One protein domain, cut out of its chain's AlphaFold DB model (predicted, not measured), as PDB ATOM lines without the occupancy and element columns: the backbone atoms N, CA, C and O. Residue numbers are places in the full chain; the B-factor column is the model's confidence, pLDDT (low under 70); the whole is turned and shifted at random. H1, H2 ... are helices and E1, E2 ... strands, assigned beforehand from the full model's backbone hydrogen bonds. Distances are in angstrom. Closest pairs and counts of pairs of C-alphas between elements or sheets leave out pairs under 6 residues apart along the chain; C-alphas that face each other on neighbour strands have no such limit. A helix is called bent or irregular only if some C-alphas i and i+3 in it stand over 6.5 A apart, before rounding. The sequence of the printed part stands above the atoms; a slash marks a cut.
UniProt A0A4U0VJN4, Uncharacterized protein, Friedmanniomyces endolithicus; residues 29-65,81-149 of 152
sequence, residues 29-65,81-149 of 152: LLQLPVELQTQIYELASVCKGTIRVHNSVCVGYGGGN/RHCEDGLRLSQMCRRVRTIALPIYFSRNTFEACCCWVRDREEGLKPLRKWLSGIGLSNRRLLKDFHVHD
ATOM      1  N   LEU A  29     127.004  83.419  49.561       88.38
ATOM      2  CA  LEU A  29     127.001  84.672  48.804       88.38
ATOM      3  C   LEU A  29     128.383  84.979  48.212       88.38
ATOM      4  O   LEU A  29     128.474  85.422  47.078       88.38
ATOM      5  N   LEU A  30     129.464  84.663  48.933       88.25
ATOM      6  CA  LEU A  30     130.835  84.910  48.474       88.25
ATOM      7  C   LEU A  30     131.330  83.901  47.428       88.25
ATOM      8  O   LEU A  30     132.417  84.094  46.886       88.25
ATOM      9  N   GLN A  31     130.579  82.826  47.178       90.69
ATOM     10  CA  GLN A  31     130.903  81.812  46.168       90.69
ATOM     11  C   GLN A  31     130.276  82.124  44.805       90.69
ATOM     12  O   GLN A  31     130.612  81.474  43.820       90.69
ATOM     13  N   LEU A  32     129.364  83.097  44.741       92.00
ATOM     14  CA  LEU A  32     128.741  83.511  43.488       92.00
ATOM     15  C   LEU A  32     129.730  84.306  42.614       92.00
ATOM     16  O   LEU A  32     130.632  84.951  43.155       92.00
ATOM     17  N   PRO A  33     129.539  84.336  41.284       95.44
ATOM     18  CA  PRO A  33     130.188  85.311  40.410       95.44
ATOM     19  C   PRO A  33     130.031  86.742  40.933       95.44
ATOM     20  O   PRO A  33     129.000  87.093  41.521       95.44
ATOM     21  N   VAL A  34     131.057  87.571  40.737       91.50
ATOM     22  CA  VAL A  34     131.121  88.931  41.299       91.50
ATOM     23  C   VAL A  34     129.962  89.808  40.817       91.50
ATOM     24  O   VAL A  34     129.457  90.644  41.568       91.50
ATOM     25  N   GLU A  35     129.476  89.563  39.606       94.06
ATOM     26  CA  GLU A  35     128.342  90.246  38.996       94.06
ATOM     27  C   GLU A  35     127.056  89.971  39.785       94.06
ATOM     28  O   GLU A  35     126.353  90.906  40.171       94.06
ATOM     29  N   LEU A  36     126.790  88.700  40.110       94.88
ATOM     30  CA  LEU A  36     125.618  88.305  40.897       94.88
ATOM     31  C   LEU A  36     125.711  88.811  42.336       94.88
ATOM     32  O   LEU A  36     124.717  89.278  42.888       94.88
ATOM     33  N   GLN A  37     126.904  88.770  42.940       92.50
ATOM     34  CA  GLN A  37     127.116  89.357  44.266       92.50
ATOM     35  C   GLN A  37     126.757  90.841  44.272       92.50
ATOM     36  O   GLN A  37     126.011  91.293  45.137       92.50
ATOM     37  N   THR A  38     127.254  91.584  43.281       90.38
ATOM     38  CA  THR A  38     127.020  93.025  43.156       90.38
ATOM     39  C   THR A  38     125.535  93.328  42.978       90.38
ATOM     40  O   THR A  38     125.005  94.165  43.704       90.38
ATOM     41  N   GLN A  39     124.835  92.593  42.109       93.00
ATOM     42  CA  GLN A  39     123.386  92.736  41.933       93.00
ATOM     43  C   GLN A  39     122.613  92.474  43.231       93.00
ATOM     44  O   GLN A  39     121.722  93.248  43.578       93.00
ATOM     45  N   ILE A  40     122.971  91.428  43.982       91.88
ATOM     46  CA  ILE A  40     122.346  91.134  45.280       91.88
ATOM     47  C   ILE A  40     122.592  92.281  46.264       91.88
ATOM     48  O   ILE A  40     121.656  92.731  46.925       91.88
ATOM     49  N   TYR A  41     123.828  92.780  46.355       90.75
ATOM     50  CA  TYR A  41     124.152  93.889  47.249       90.75
ATOM     51  C   TYR A  41     123.389  95.160  46.884       90.75
ATOM     52  O   TYR A  41     122.888  95.831  47.780       90.75
ATOM     53  N   GLU A  42     123.265  95.484  45.599       90.12
ATOM     54  CA  GLU A  42     122.496  96.639  45.135       90.12
ATOM     55  C   GLU A  42     121.009  96.495  45.462       90.12
ATOM     56  O   GLU A  42     120.435  97.393  46.072       90.12
ATOM     57  N   LEU A  43     120.402  95.349  45.140       89.25
ATOM     58  CA  LEU A  43     118.981  95.101  45.392       89.25
ATOM     59  C   LEU A  43     118.619  95.167  46.875       89.25
ATOM     60  O   LEU A  43     117.541  95.640  47.221       89.25
ATOM     61  N   ALA A  44     119.505  94.690  47.745       88.81
ATOM     62  CA  ALA A  44     119.239  94.643  49.177       88.81
ATOM     63  C   ALA A  44     119.766  95.864  49.948       88.81
ATOM     64  O   ALA A  44     119.368  96.051  51.094       88.81
ATOM     65  N   SER A  45     120.629  96.699  49.354       88.50
ATOM     66  CA  SER A  45     121.161  97.902  50.020       88.50
ATOM     67  C   SER A  45     120.578  99.210  49.485       88.50
ATOM     68  O   SER A  45     120.684 100.229  50.162       88.50
ATOM     69  N   VAL A  46     119.996  99.233  48.283       89.56
ATOM     70  CA  VAL A  46     119.473 100.463  47.671       89.56
ATOM     71  C   VAL A  46     117.962 100.550  47.843       89.56
ATOM     72  O   VAL A  46     117.201  99.672  47.444       89.56
ATOM     73  N   CYS A  47     117.526 101.656  48.422       86.25
ATOM     74  CA  CYS A  47     116.150 101.951  48.754       86.25
ATOM     75  C   CYS A  47     115.532 102.832  47.669       86.25
ATOM     76  O   CYS A  47     116.126 103.809  47.216       86.25
ATOM     77  N   LYS A  48     114.295 102.524  47.272       83.00
ATOM     78  CA  LYS A  48     113.502 103.412  46.411       83.00
ATOM     79  C   LYS A  48     112.932 104.549  47.268       83.00
ATOM     80  O   LYS A  48     111.788 104.467  47.710       83.00
ATOM     81  N   GLY A  49     113.754 105.552  47.564       83.44
ATOM     82  CA  GLY A  49     113.373 106.744  48.324       83.44
ATOM     83  C   GLY A  49     114.479 107.267  49.237       83.44
ATOM     84  O   GLY A  49     115.559 106.686  49.327       83.44
ATOM     85  N   THR A  50     114.184 108.366  49.926       84.00
ATOM     86  CA  THR A  50     115.120 109.000  50.852       84.00
ATOM     87  C   THR A  50     115.144 108.289  52.204       84.00
ATOM     88  O   THR A  50     114.104 108.006  52.800       84.00
ATOM     89  N   ILE A  51     116.345 108.016  52.707       85.12
ATOM     90  CA  ILE A  51     116.589 107.405  54.009       85.12
ATOM     91  C   ILE A  51     116.699 108.487  55.074       85.12
ATOM     92  O   ILE A  51     117.546 109.375  55.017       85.12
ATOM     93  N   ARG A  52     115.887 108.359  56.119       79.75
ATOM     94  CA  ARG A  52     115.884 109.294  57.241       79.75
ATOM     95  C   ARG A  52     116.972 108.982  58.243       79.75
ATOM     96  O   ARG A  52     116.993 107.923  58.867       79.75
ATOM     97  N   VAL A  53     117.823 109.967  58.462       81.44
ATOM     98  CA  VAL A  53     118.800 109.998  59.538       81.44
ATOM     99  C   VAL A  53     118.184 110.821  60.664       81.44
ATOM    100  O   VAL A  53     118.175 112.049  60.658       81.44
ATOM    101  N   HIS A  54     117.534 110.112  61.580       69.00
ATOM    102  CA  HIS A  54     116.553 110.672  62.500       69.00
ATOM    103  C   HIS A  54     117.117 111.684  63.517       69.00
ATOM    104  O   HIS A  54     118.138 111.436  64.160       69.00
ATOM    105  N   ASN A  55     116.353 112.758  63.757       59.12
ATOM    106  CA  ASN A  55     116.238 113.412  65.062       59.12
ATOM    107  C   ASN A  55     114.861 113.069  65.664       59.12
ATOM    108  O   ASN A  55     113.833 113.481  65.119       59.12
ATOM    109  N   SER A  56     114.848 112.317  66.773       56.47
ATOM    110  CA  SER A  56     113.644 111.793  67.448       56.47
ATOM    111  C   SER A  56     112.637 112.830  67.901       56.47
ATOM    112  O   SER A  56     111.494 112.487  68.166       56.47
ATOM    113  N   VAL A  57     113.034 114.096  67.951       57.75
ATOM    114  CA  VAL A  57     112.204 115.175  68.484       57.75
ATOM    115  C   VAL A  57     111.542 115.996  67.363       57.75
ATOM    116  O   VAL A  57     110.663 116.811  67.630       57.75
ATOM    117  N   CYS A  58     111.896 115.763  66.091       64.38
ATOM    118  CA  CYS A  58     111.358 116.542  64.974       64.38
ATOM    119  C   CYS A  58     109.900 116.176  64.661       64.38
ATOM    120  O   CYS A  58     109.602 115.101  64.130       64.38
ATOM    121  N   VAL A  59     108.977 117.100  64.955       59.91
ATOM    122  CA  VAL A  59     107.533 116.879  64.766       59.91
ATOM    123  C   VAL A  59     107.141 116.794  63.290       59.91
ATOM    124  O   VAL A  59     106.316 115.961  62.926       59.91
ATOM    125  N   GLY A  60     107.815 117.550  62.416       57.25
ATOM    126  CA  GLY A  60     107.651 117.443  60.959       57.25
ATOM    127  C   GLY A  60     108.175 116.129  60.361       57.25
ATOM    128  O   GLY A  60     107.877 115.813  59.217       57.25
ATOM    129  N   TYR A  61     108.935 115.338  61.126       57.62
ATOM    130  CA  TYR A  61     109.536 114.078  60.671       57.62
ATOM    131  C   TYR A  61     108.903 112.831  61.304       57.62
ATOM    132  O   TYR A  61     109.445 111.734  61.173       57.62
ATOM    133  N   GLY A  62     107.743 112.975  61.950       52.19
ATOM    134  CA  GLY A  62     106.997 111.856  62.533       52.19
ATOM    135  C   GLY A  62     107.513 111.367  63.891       52.19
ATOM    136  O   GLY A  62     106.996 110.375  64.390       52.19
ATOM    137  N   GLY A  63     108.499 112.048  64.495       50.03
ATOM    138  CA  GLY A  63     109.016 111.726  65.837       50.03
ATOM    139  C   GLY A  63     108.385 112.539  66.975       50.03
ATOM    140  O   GLY A  63     108.429 112.140  68.134       50.03
ATOM    141  N   GLY A  64     107.768 113.680  66.663       51.88
ATOM    142  CA  GLY A  64     107.142 114.527  67.676       51.88
ATOM    143  C   GLY A  64     105.802 113.986  68.169       51.88
ATOM    144  O   GLY A  64     104.992 113.481  67.395       51.88
ATOM    145  N   ASN A  65     105.545 114.145  69.468       49.56
ATOM    146  CA  ASN A  65     104.263 113.821  70.083       49.56
ATOM    147  C   ASN A  65     103.157 114.674  69.430       49.56
ATOM    148  O   ASN A  65     103.055 115.870  69.702       49.56
ATOM    149  N   ARG A  81     109.024 106.251  53.636       50.34
ATOM    150  CA  ARG A  81     109.375 104.857  53.867       50.34
ATOM    151  C   ARG A  81     110.630 104.808  54.725       50.34
ATOM    152  O   ARG A  81     111.685 105.282  54.316       50.34
ATOM    153  N   HIS A  82     110.523 104.201  55.901       54.62
ATOM    154  CA  HIS A  82     111.706 103.718  56.595       54.62
ATOM    155  C   HIS A  82     112.275 102.585  55.749       54.62
ATOM    156  O   HIS A  82     111.622 101.562  55.553       54.62
ATOM    157  N   CYS A  83     113.470 102.775  55.199       57.19
ATOM    158  CA  CYS A  83     114.174 101.670  54.576       57.19
ATOM    159  C   CYS A  83     114.828 100.821  55.671       57.19
ATOM    160  O   CYS A  83     116.033 100.892  55.896       57.19
ATOM    161  N   GLU A  84     114.008 100.063  56.400       58.34
ATOM    162  CA  GLU A  84     114.455  99.205  57.508       58.34
ATOM    163  C   GLU A  84     115.403  98.085  57.036       58.34
ATOM    164  O   GLU A  84     116.155  97.519  57.831       58.34
ATOM    165  N   ASP A  85     115.429  97.812  55.728       58.22
ATOM    166  CA  ASP A  85     116.166  96.694  55.141       58.22
ATOM    167  C   ASP A  85     117.563  97.046  54.614       58.22
ATOM    168  O   ASP A  85     118.441  96.180  54.607       58.22
ATOM    169  N   GLY A  86     117.821  98.306  54.238       61.31
ATOM    170  CA  GLY A  86     119.008  98.665  53.448       61.31
ATOM    171  C   GLY A  86     120.355  98.402  54.139       61.31
ATOM    172  O   GLY A  86     121.371  98.200  53.477       61.31
ATOM    173  N   LEU A  87     120.384  98.342  55.478       68.81
ATOM    174  CA  LEU A  87     121.613  98.077  56.235       68.81
ATOM    175  C   LEU A  87     121.793  96.612  56.664       68.81
ATOM    176  O   LEU A  87     122.845  96.286  57.225       68.81
ATOM    177  N   ARG A  88     120.815  95.725  56.430       77.12
ATOM    178  CA  ARG A  88     120.827  94.348  56.969       77.12
ATOM    179  C   ARG A  88     121.997  93.518  56.442       77.12
ATOM    180  O   ARG A  88     122.652  92.818  57.213       77.12
ATOM    181  N   LEU A  89     122.356  93.679  55.168       75.81
ATOM    182  CA  LEU A  89     123.523  93.003  54.587       75.81
ATOM    183  C   LEU A  89     124.836  93.386  55.278       75.81
ATOM    184  O   LEU A  89     125.695  92.538  55.517       75.81
ATOM    185  N   SER A  90     124.986  94.655  55.665       73.25
ATOM    186  CA  SER A  90     126.200  95.151  56.326       73.25
ATOM    187  C   SER A  90     126.430  94.567  57.731       73.25
ATOM    188  O   SER A  90     127.507  94.751  58.315       73.25
ATOM    189  N   GLN A  91     125.425  93.878  58.280       80.06
ATOM    190  CA  GLN A  91     125.469  93.228  59.587       80.06
ATOM    191  C   GLN A  91     125.849  91.742  59.495       80.06
ATOM    192  O   GLN A  91     126.183  91.154  60.517       80.06
ATOM    193  N   MET A  92     125.859  91.137  58.298       80.69
ATOM    194  CA  MET A  92     126.112  89.698  58.140       80.69
ATOM    195  C   MET A  92     127.548  89.299  58.503       80.69
ATOM    196  O   MET A  92     127.772  88.455  59.365       80.69
ATOM    197  N   CYS A  93     128.546  89.867  57.819       86.25
ATOM    198  CA  CYS A  93     129.957  89.605  58.101       86.25
ATOM    199  C   CYS A  93     130.847  90.752  57.613       86.25
ATOM    200  O   CYS A  93     130.443  91.557  56.771       86.25
ATOM    201  N   ARG A  94     132.095  90.809  58.103       87.81
ATOM    202  CA  ARG A  94     133.044  91.889  57.774       87.81
ATOM    203  C   ARG A  94     133.256  92.058  56.268       87.81
ATOM    204  O   ARG A  94     133.293  93.186  55.795       87.81
ATOM    205  N   ARG A  95     133.362  90.956  55.516       88.12
ATOM    206  CA  ARG A  95     133.612  90.994  54.066       88.12
ATOM    207  C   ARG A  95     132.408  91.504  53.272       88.12
ATOM    208  O   ARG A  95     132.575  92.341  52.392       88.12
ATOM    209  N   VAL A  96     131.199  91.059  53.611       88.88
ATOM    210  CA  VAL A  96     129.973  91.608  53.009       88.88
ATOM    211  C   VAL A  96     129.847  93.088  53.360       88.88
ATOM    212  O   VAL A  96     129.619  93.912  52.483       88.88
ATOM    213  N   ARG A  97     130.106  93.455  54.621       88.81
ATOM    214  CA  ARG A  97     130.083  94.846  55.087       88.81
ATOM    215  C   ARG A  97     131.015  95.756  54.288       88.81
ATOM    216  O   ARG A  97     130.607  96.861  53.947       88.81
ATOM    217  N   THR A  98     132.232  95.310  53.967       89.31
ATOM    218  CA  THR A  98     133.180  96.115  53.178       89.31
ATOM    219  C   THR A  98     132.719  96.389  51.748       89.31
ATOM    220  O   THR A  98     133.156  97.377  51.170       89.31
ATOM    221  N   ILE A  99     131.836  95.555  51.191       89.81
ATOM    222  CA  ILE A  99     131.316  95.710  49.824       89.81
ATOM    223  C   ILE A  99     129.971  96.450  49.837       89.81
ATOM    224  O   ILE A  99     129.762  97.384  49.067       89.81
ATOM    225  N   ALA A 100     129.073  96.072  50.747       90.56
ATOM    226  CA  ALA A 100     127.715  96.601  50.809       90.56
ATOM    227  C   ALA A 100     127.652  98.046  51.326       90.56
ATOM    228  O   ALA A 100     126.860  98.832  50.813       90.56
ATOM    229  N   LEU A 101     128.484  98.437  52.306       91.44
ATOM    230  CA  LEU A 101     128.436  99.802  52.852       91.44
ATOM    231  C   LEU A 101     128.749 100.880  51.805       91.44
ATOM    232  O   LEU A 101     128.002 101.858  51.751       91.44
ATOM    233  N   PRO A 102     129.779 100.728  50.948       92.75
ATOM    234  CA  PRO A 102     129.997 101.687  49.879       92.75
ATOM    235  C   PRO A 102     128.806 101.835  48.935       92.75
ATOM    236  O   PRO A 102     128.452 102.958  48.585       92.75
ATOM    237  N   ILE A 103     128.155 100.729  48.563       92.62
ATOM    238  CA  ILE A 103     126.951 100.746  47.721       92.62
ATOM    239  C   ILE A 103     125.823 101.489  48.444       92.62
ATOM    240  O   ILE A 103     125.247 102.416  47.882       92.62
ATOM    241  N   TYR A 104     125.569 101.144  49.709       92.12
ATOM    242  CA  TYR A 104     124.537 101.771  50.530       92.12
ATOM    243  C   TYR A 104     124.715 103.292  50.623       92.12
ATOM    244  O   TYR A 104     123.786 104.036  50.332       92.12
ATOM    245  N   PHE A 105     125.901 103.780  50.992       92.69
ATOM    246  CA  PHE A 105     126.101 105.219  51.183       92.69
ATOM    247  C   PHE A 105     126.212 106.005  49.874       92.69
ATOM    248  O   PHE A 105     125.844 107.174  49.859       92.69
ATOM    249  N   SER A 106     126.682 105.382  48.786       94.25
ATOM    250  CA  SER A 106     126.874 106.066  47.497       94.25
ATOM    251  C   SER A 106     125.663 106.078  46.575       94.25
ATOM    252  O   SER A 106     125.667 106.845  45.610       94.25
ATOM    253  N   ARG A 107     124.666 105.222  46.826       92.69
ATOM    254  CA  ARG A 107     123.480 105.086  45.968       92.69
ATOM    255  C   ARG A 107     122.160 105.438  46.636       92.69
ATOM    256  O   ARG A 107     121.153 105.492  45.941       92.69
ATOM    257  N   ASN A 108     122.145 105.647  47.948       91.25
ATOM    258  CA  ASN A 108     120.950 106.116  48.634       91.25
ATOM    259  C   ASN A 108     121.006 107.622  48.853       91.25
ATOM    260  O   ASN A 108     122.063 108.185  49.140       91.25
ATOM    261  N   THR A 109     119.835 108.240  48.785       91.19
ATOM    262  CA  THR A 109     119.614 109.606  49.250       91.19
ATOM    263  C   THR A 109     119.301 109.562  50.734       91.19
ATOM    264  O   THR A 109     118.559 108.696  51.196       91.19
ATOM    265  N   PHE A 110     119.847 110.500  51.486       90.06
ATOM    266  CA  PHE A 110     119.676 110.606  52.921       90.06
ATOM    267  C   PHE A 110     119.126 111.986  53.274       90.06
ATOM    268  O   PHE A 110     119.521 112.989  52.687       90.06
ATOM    269  N   GLU A 111     118.249 112.046  54.267       86.62
ATOM    270  CA  GLU A 111     117.726 113.302  54.800       86.62
ATOM    271  C   GLU A 111     117.835 113.338  56.319       86.62
ATOM    272  O   GLU A 111     117.648 112.328  57.002       86.62
ATOM    273  N   ALA A 112     118.110 114.519  56.856       83.25
ATOM    274  CA  ALA A 112     118.075 114.797  58.280       83.25
ATOM    275  C   ALA A 112     117.269 116.071  58.548       83.25
ATOM    276  O   ALA A 112     117.379 117.061  57.829       83.25
ATOM    277  N   CYS A 113     116.491 116.052  59.627       77.25
ATOM    278  CA  CYS A 113     115.789 117.223  60.145       77.25
ATOM    279  C   CYS A 113     116.554 117.789  61.336       77.25
ATOM    280  O   CYS A 113     116.786 117.074  62.314       77.25
ATOM    281  N   CYS A 114     116.884 119.076  61.280       72.94
ATOM    282  CA  CYS A 114     117.470 119.813  62.398       72.94
ATOM    283  C   CYS A 114     116.491 120.853  62.954       72.94
ATOM    284  O   CYS A 114     116.918 121.924  63.368       72.94
ATOM    285  N   CYS A 115     115.185 120.559  62.935       68.81
ATOM    286  CA  CYS A 115     114.172 121.516  63.371       68.81
ATOM    287  C   CYS A 115     114.441 122.033  64.785       68.81
ATOM    288  O   CYS A 115     114.982 121.299  65.615       68.81
ATOM    289  N   TRP A 116     113.973 123.261  65.022       59.78
ATOM    290  CA  TRP A 116     114.051 124.060  66.243       59.78
ATOM    291  C   TRP A 116     113.989 123.248  67.540       59.78
ATOM    292  O   TRP A 116     112.972 123.170  68.230       59.78
ATOM    293  N   VAL A 117     115.131 122.693  67.921       58.16
ATOM    294  CA  VAL A 117     115.465 122.564  69.324       58.16
ATOM    295  C   VAL A 117     115.905 123.965  69.731       58.16
ATOM    296  O   VAL A 117     116.658 124.607  68.999       58.16
ATOM    297  N   ARG A 118     115.387 124.480  70.856       60.47
ATOM    298  CA  ARG A 118     115.750 125.821  71.364       60.47
ATOM    299  C   ARG A 118     117.269 126.017  71.429       60.47
ATOM    300  O   ARG A 118     117.742 127.138  71.293       60.47
ATOM    301  N   ASP A 119     117.996 124.917  71.596       66.19
ATOM    302  CA  ASP A 119     119.429 124.822  71.402       66.19
ATOM    303  C   ASP A 119     119.770 124.100  70.082       66.19
ATOM    304  O   ASP A 119     119.517 122.905  69.900       66.19
ATOM    305  N   ARG A 120     120.405 124.829  69.157       66.31
ATOM    306  CA  ARG A 120     120.897 124.301  67.877       66.31
ATOM    307  C   ARG A 120     121.890 123.149  68.070       66.31
ATOM    308  O   ARG A 120     121.936 122.232  67.245       66.31
ATOM    309  N   GLU A 121     122.675 123.170  69.146       71.12
ATOM    310  CA  GLU A 121     123.630 122.111  69.467       71.12
ATOM    311  C   GLU A 121     122.922 120.812  69.860       71.12
ATOM    312  O   GLU A 121     123.321 119.732  69.413       71.12
ATOM    313  N   GLU A 122     121.824 120.895  70.610       71.62
ATOM    314  CA  GLU A 122     121.010 119.725  70.947       71.62
ATOM    315  C   GLU A 122     120.356 119.106  69.707       71.62
ATOM    316  O   GLU A 122     120.359 117.882  69.561       71.62
ATOM    317  N   GLY A 123     119.870 119.932  68.773       70.50
ATOM    318  CA  GLY A 123     119.281 119.464  67.514       70.50
ATOM    319  C   GLY A 123     120.280 118.757  66.592       70.50
ATOM    320  O   GLY A 123     119.937 117.765  65.945       70.50
ATOM    321  N   LEU A 124     121.534 119.222  66.560       78.12
ATOM    322  CA  LEU A 124     122.594 118.648  65.724       78.12
ATOM    323  C   LEU A 124     123.291 117.440  66.356       78.12
ATOM    324  O   LEU A 124     123.901 116.641  65.640       78.12
ATOM    325  N   LYS A 125     123.232 117.278  67.681       81.31
ATOM    326  CA  LYS A 125     123.944 116.214  68.402       81.31
ATOM    327  C   LYS A 125     123.623 114.798  67.893       81.31
ATOM    328  O   LYS A 125     124.579 114.045  67.672       81.31
ATOM    329  N   PRO A 126     122.358 114.404  67.636       78.88
ATOM    330  CA  PRO A 126     122.045 113.095  67.056       78.88
ATOM    331  C   PRO A 126     122.659 112.906  65.668       78.88
ATOM    332  O   PRO A 126     123.264 111.866  65.398       78.88
ATOM    333  N   LEU A 127     122.583 113.934  64.817       83.19
ATOM    334  CA  LEU A 127     123.152 113.895  63.475       83.19
ATOM    335  C   LEU A 127     124.679 113.763  63.520       83.19
ATOM    336  O   LEU A 127     125.246 112.897  62.855       83.19
ATOM    337  N   ARG A 128     125.361 114.559  64.353       85.94
ATOM    338  CA  ARG A 128     126.815 114.450  64.544       85.94
ATOM    339  C   ARG A 128     127.205 113.068  65.065       85.94
ATOM    340  O   ARG A 128     128.182 112.494  64.580       85.94
ATOM    341  N   LYS A 129     126.442 112.509  66.011       85.56
ATOM    342  CA  LYS A 129     126.660 111.153  66.540       85.56
ATOM    343  C   LYS A 129     126.527 110.103  65.437       85.56
ATOM    344  O   LYS A 129     127.397 109.241  65.327       85.56
ATOM    345  N   TRP A 130     125.498 110.196  64.597       87.25
ATOM    346  CA  TRP A 130     125.311 109.287  63.465       87.25
ATOM    347  C   TRP A 130     126.438 109.407  62.431       87.25
ATOM    348  O   TRP A 130     127.064 108.405  62.087       87.25
ATOM    349  N   LEU A 131     126.772 110.633  62.009       88.38
ATOM    350  CA  LEU A 131     127.864 110.911  61.068       88.38
ATOM    351  C   LEU A 131     129.209 110.382  61.582       88.38
ATOM    352  O   LEU A 131     130.015 109.852  60.816       88.38
ATOM    353  N   SER A 132     129.447 110.500  62.886       89.25
ATOM    354  CA  SER A 132     130.640 109.952  63.531       89.25
ATOM    355  C   SER A 132     130.615 108.422  63.532       89.25
ATOM    356  O   SER A 132     131.624 107.794  63.219       89.25
ATOM    357  N   GLY A 133     129.454 107.822  63.813       87.25
ATOM    358  CA  GLY A 133     129.264 106.373  63.875       87.25
ATOM    359  C   GLY A 133     129.451 105.648  62.541       87.25
ATOM    360  O   GLY A 133     129.943 104.521  62.529       87.25
ATOM    361  N   ILE A 134     129.117 106.278  61.410       88.31
ATOM    362  CA  ILE A 134     129.333 105.658  60.091       88.31
ATOM    363  C   ILE A 134     130.801 105.722  59.636       88.31
ATOM    364  O   ILE A 134     131.207 104.932  58.785       88.31
ATOM    365  N   GLY A 135     131.619 106.607  60.214       90.31
ATOM    366  CA  GLY A 135     133.046 106.737  59.913       90.31
ATOM    367  C   GLY A 135     133.373 107.609  58.691       90.31
ATOM    368  O   GLY A 135     132.527 107.924  57.857       90.31
ATOM    369  N   LEU A 136     134.638 108.042  58.587       93.38
ATOM    370  CA  LEU A 136     135.086 109.008  57.569       93.38
ATOM    371  C   LEU A 136     134.940 108.486  56.133       93.38
ATOM    372  O   LEU A 136     134.461 109.221  55.274       93.38
ATOM    373  N   SER A 137     135.323 107.233  55.875       92.94
ATOM    374  CA  SER A 137     135.256 106.655  54.527       92.94
ATOM    375  C   SER A 137     133.829 106.611  53.987       92.94
ATOM    376  O   SER A 137     133.607 106.963  52.837       92.94
ATOM    377  N   ASN A 138     132.856 106.262  54.832       91.88
ATOM    378  CA  ASN A 138     131.446 106.219  54.446       91.88
ATOM    379  C   ASN A 138     130.840 107.618  54.294       91.88
ATOM    380  O   ASN A 138     130.057 107.840  53.379       91.88
ATOM    381  N   ARG A 139     131.248 108.588  55.127       93.19
ATOM    382  CA  ARG A 139     130.822 109.990  54.974       93.19
ATOM    383  C   ARG A 139     131.190 110.575  53.615       93.19
ATOM    384  O   ARG A 139     130.391 111.300  53.045       93.19
ATOM    385  N   ARG A 140     132.368 110.240  53.080       95.12
ATOM    386  CA  ARG A 140     132.802 110.685  51.742       95.12
ATOM    387  C   ARG A 140     131.963 110.101  50.604       95.12
ATOM    388  O   ARG A 140     132.044 110.596  49.488       95.12
ATOM    389  N   LEU A 141     131.214 109.035  50.875       95.00
ATOM    390  CA  LEU A 141     130.354 108.382  49.897       95.00
ATOM    391  C   LEU A 141     128.931 108.935  49.907       95.00
ATOM    392  O   LEU A 141     128.216 108.666  48.954       95.00
ATOM    393  N   LEU A 142     128.538 109.712  50.923       93.00
ATOM    394  CA  LEU A 142     127.244 110.391  50.961       93.00
ATOM    395  C   LEU A 142     127.182 111.429  49.835       93.00
ATOM    396  O   LEU A 142     127.710 112.530  49.980       93.00
ATOM    397  N   LYS A 143     126.575 111.063  48.705       88.25
ATOM    398  CA  LYS A 143     126.412 111.967  47.559       88.25
ATOM    399  C   LYS A 143     125.221 112.896  47.745       88.25
ATOM    400  O   LYS A 143     125.368 114.104  47.618       88.25
ATOM    401  N   ASP A 144     124.083 112.323  48.124       88.25
ATOM    402  CA  ASP A 144     122.826 113.048  48.268       88.25
ATOM    403  C   ASP A 144     122.407 113.038  49.743       88.25
ATOM    404  O   ASP A 144     121.744 112.114  50.215       88.25
ATOM    405  N   PHE A 145     122.869 114.036  50.502       89.56
ATOM    406  CA  PHE A 145     122.550 114.209  51.922       89.56
ATOM    407  C   PHE A 145     121.922 115.586  52.154       89.56
ATOM    408  O   PHE A 145     122.607 116.607  52.089       89.56
ATOM    409  N   HIS A 146     120.623 115.614  52.437       87.75
ATOM    410  CA  HIS A 146     119.862 116.843  52.639       87.75
ATOM    411  C   HIS A 146     119.637 117.103  54.126       87.75
ATOM    412  O   HIS A 146     119.192 116.229  54.869       87.75
ATOM    413  N   VAL A 147     119.930 118.324  54.566       83.75
ATOM    414  CA  VAL A 147     119.612 118.779  55.920       83.75
ATOM    415  C   VAL A 147     118.534 119.836  55.814       83.75
ATOM    416  O   VAL A 147     118.749 120.875  55.197       83.75
ATOM    417  N   HIS A 148     117.386 119.561  56.415       78.25
ATOM    418  CA  HIS A 148     116.261 120.481  56.442       78.25
ATOM    419  C   HIS A 148     116.253 121.258  57.758       78.25
ATOM    420  O   HIS A 148     116.357 120.667  58.843       78.25
ATOM    421  N   ASP A 149     116.105 122.573  57.640       70.75
ATOM    422  CA  ASP A 149     115.785 123.485  58.733       70.75
ATOM    423  C   ASP A 149     114.349 123.986  58.518       70.75
ATOM    424  O   ASP A 149     113.966 124.289  57.393       70.75
TER     425      ASP A 149
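AT A GLANCE: This is residues 29 to 65 and 81 to 149 of the 152 residues of an uncharacterized protein of Friedmanniomyces endolithicus (UniProt A0A4U0VJN4). A long, thin body has a small parallel sheet of three short strands, E1, E2 and E3, in one half, with H3 running past it and only grazing it, while H1 and H2 meet at a steep angle and make the other half. The short H4 follows H3 and packs on H2 near residues 101 to 105, and residues 31 to 36, of which 34 to 36 belong to H1, stick out. The printed part has 106 residues with four named helices and three named strands, in the order H1 E1 H2 E2 H3 H4 E3, of mixed class; the sheet's order is E1 E2 E3. It is only just compact, close to loose, with a radius of gyration of the C-alphas of 15.4 A, and spans 53 by 26 by 22 A.

HOW THE PARTS SIT: H1, residues 34 to 45, touches H2, residues 94 to 107, with residues 41 to 45 alone; the closest C-alphas are those of Ser 45 and Tyr 104, 5.2 A apart. They run the same way at a steep tilt of 63 degrees. E1, residues 50 to 52, is an edge strand, parallel to E2, residues 109 to 113, at 40 degrees; N 51 and O 109 are 2.8 A apart, within hydrogen-bond range. H2 is only just not on the sheet, with 4 pairs of C-alphas within 10 A. E2 is the inner strand, parallel to E3, residues 144 to 148, at 16 degrees, with N 110 and O 144 at 2.8 A and N 146 and O 110 at 2.9 A. H3, residues 120 to 134, is on the sheet but only grazes it with residues 123 to 127; its closest C-alpha pair with E2 is Leu 127 and Ala 112, 7.3 A. H4, residues 136 to 139, is close to H3 but not clearly touching, Leu 131 and Arg 139 having the closest C-alphas at 6.8 A. H4 touches H2, which meets it with residues 101 to 105 alone; the C-alphas of Phe 105 and Asn 138 are closest, 6.3 A. E2, H3, H4 and E3 form a strand-helix-strand unit, two parallel neighbour strands with helices between, its crossover right-handed. Every O i to N i+4 pair is within hydrogen-bond range in H1, against 7 of 10 in H2 and 9 of 11 in H3; H4 is too short for such a pair.

IN THESE COORDINATES: H1 begins at C-alpha 34, (131.121, 88.931, 41.299), and is 16.0 A long; E1 is 6.4 A, H2 20.1 A and E2 13.8 A. H3, 21.9 A, is only just irregular, C-alphas 123 and 126 being 7.0 A apart. H4 is 5.1 A and E3 12.9 A, ending at C-alpha 148, (116.261, 120.481, 56.442).

THE WHOLE: The C-alphas farthest apart, of Pro 33 and Arg 118, are 53.0 A apart. Residues 66 to 80 are not printed, and C-alphas 65 and 81 are 19.2 A apart across the cut. Of the links printed whole, none is long. The mean pLDDT of the printed part is 80.3, with residues 54 to 65, 81 to 87 and 115 to 120 under 70.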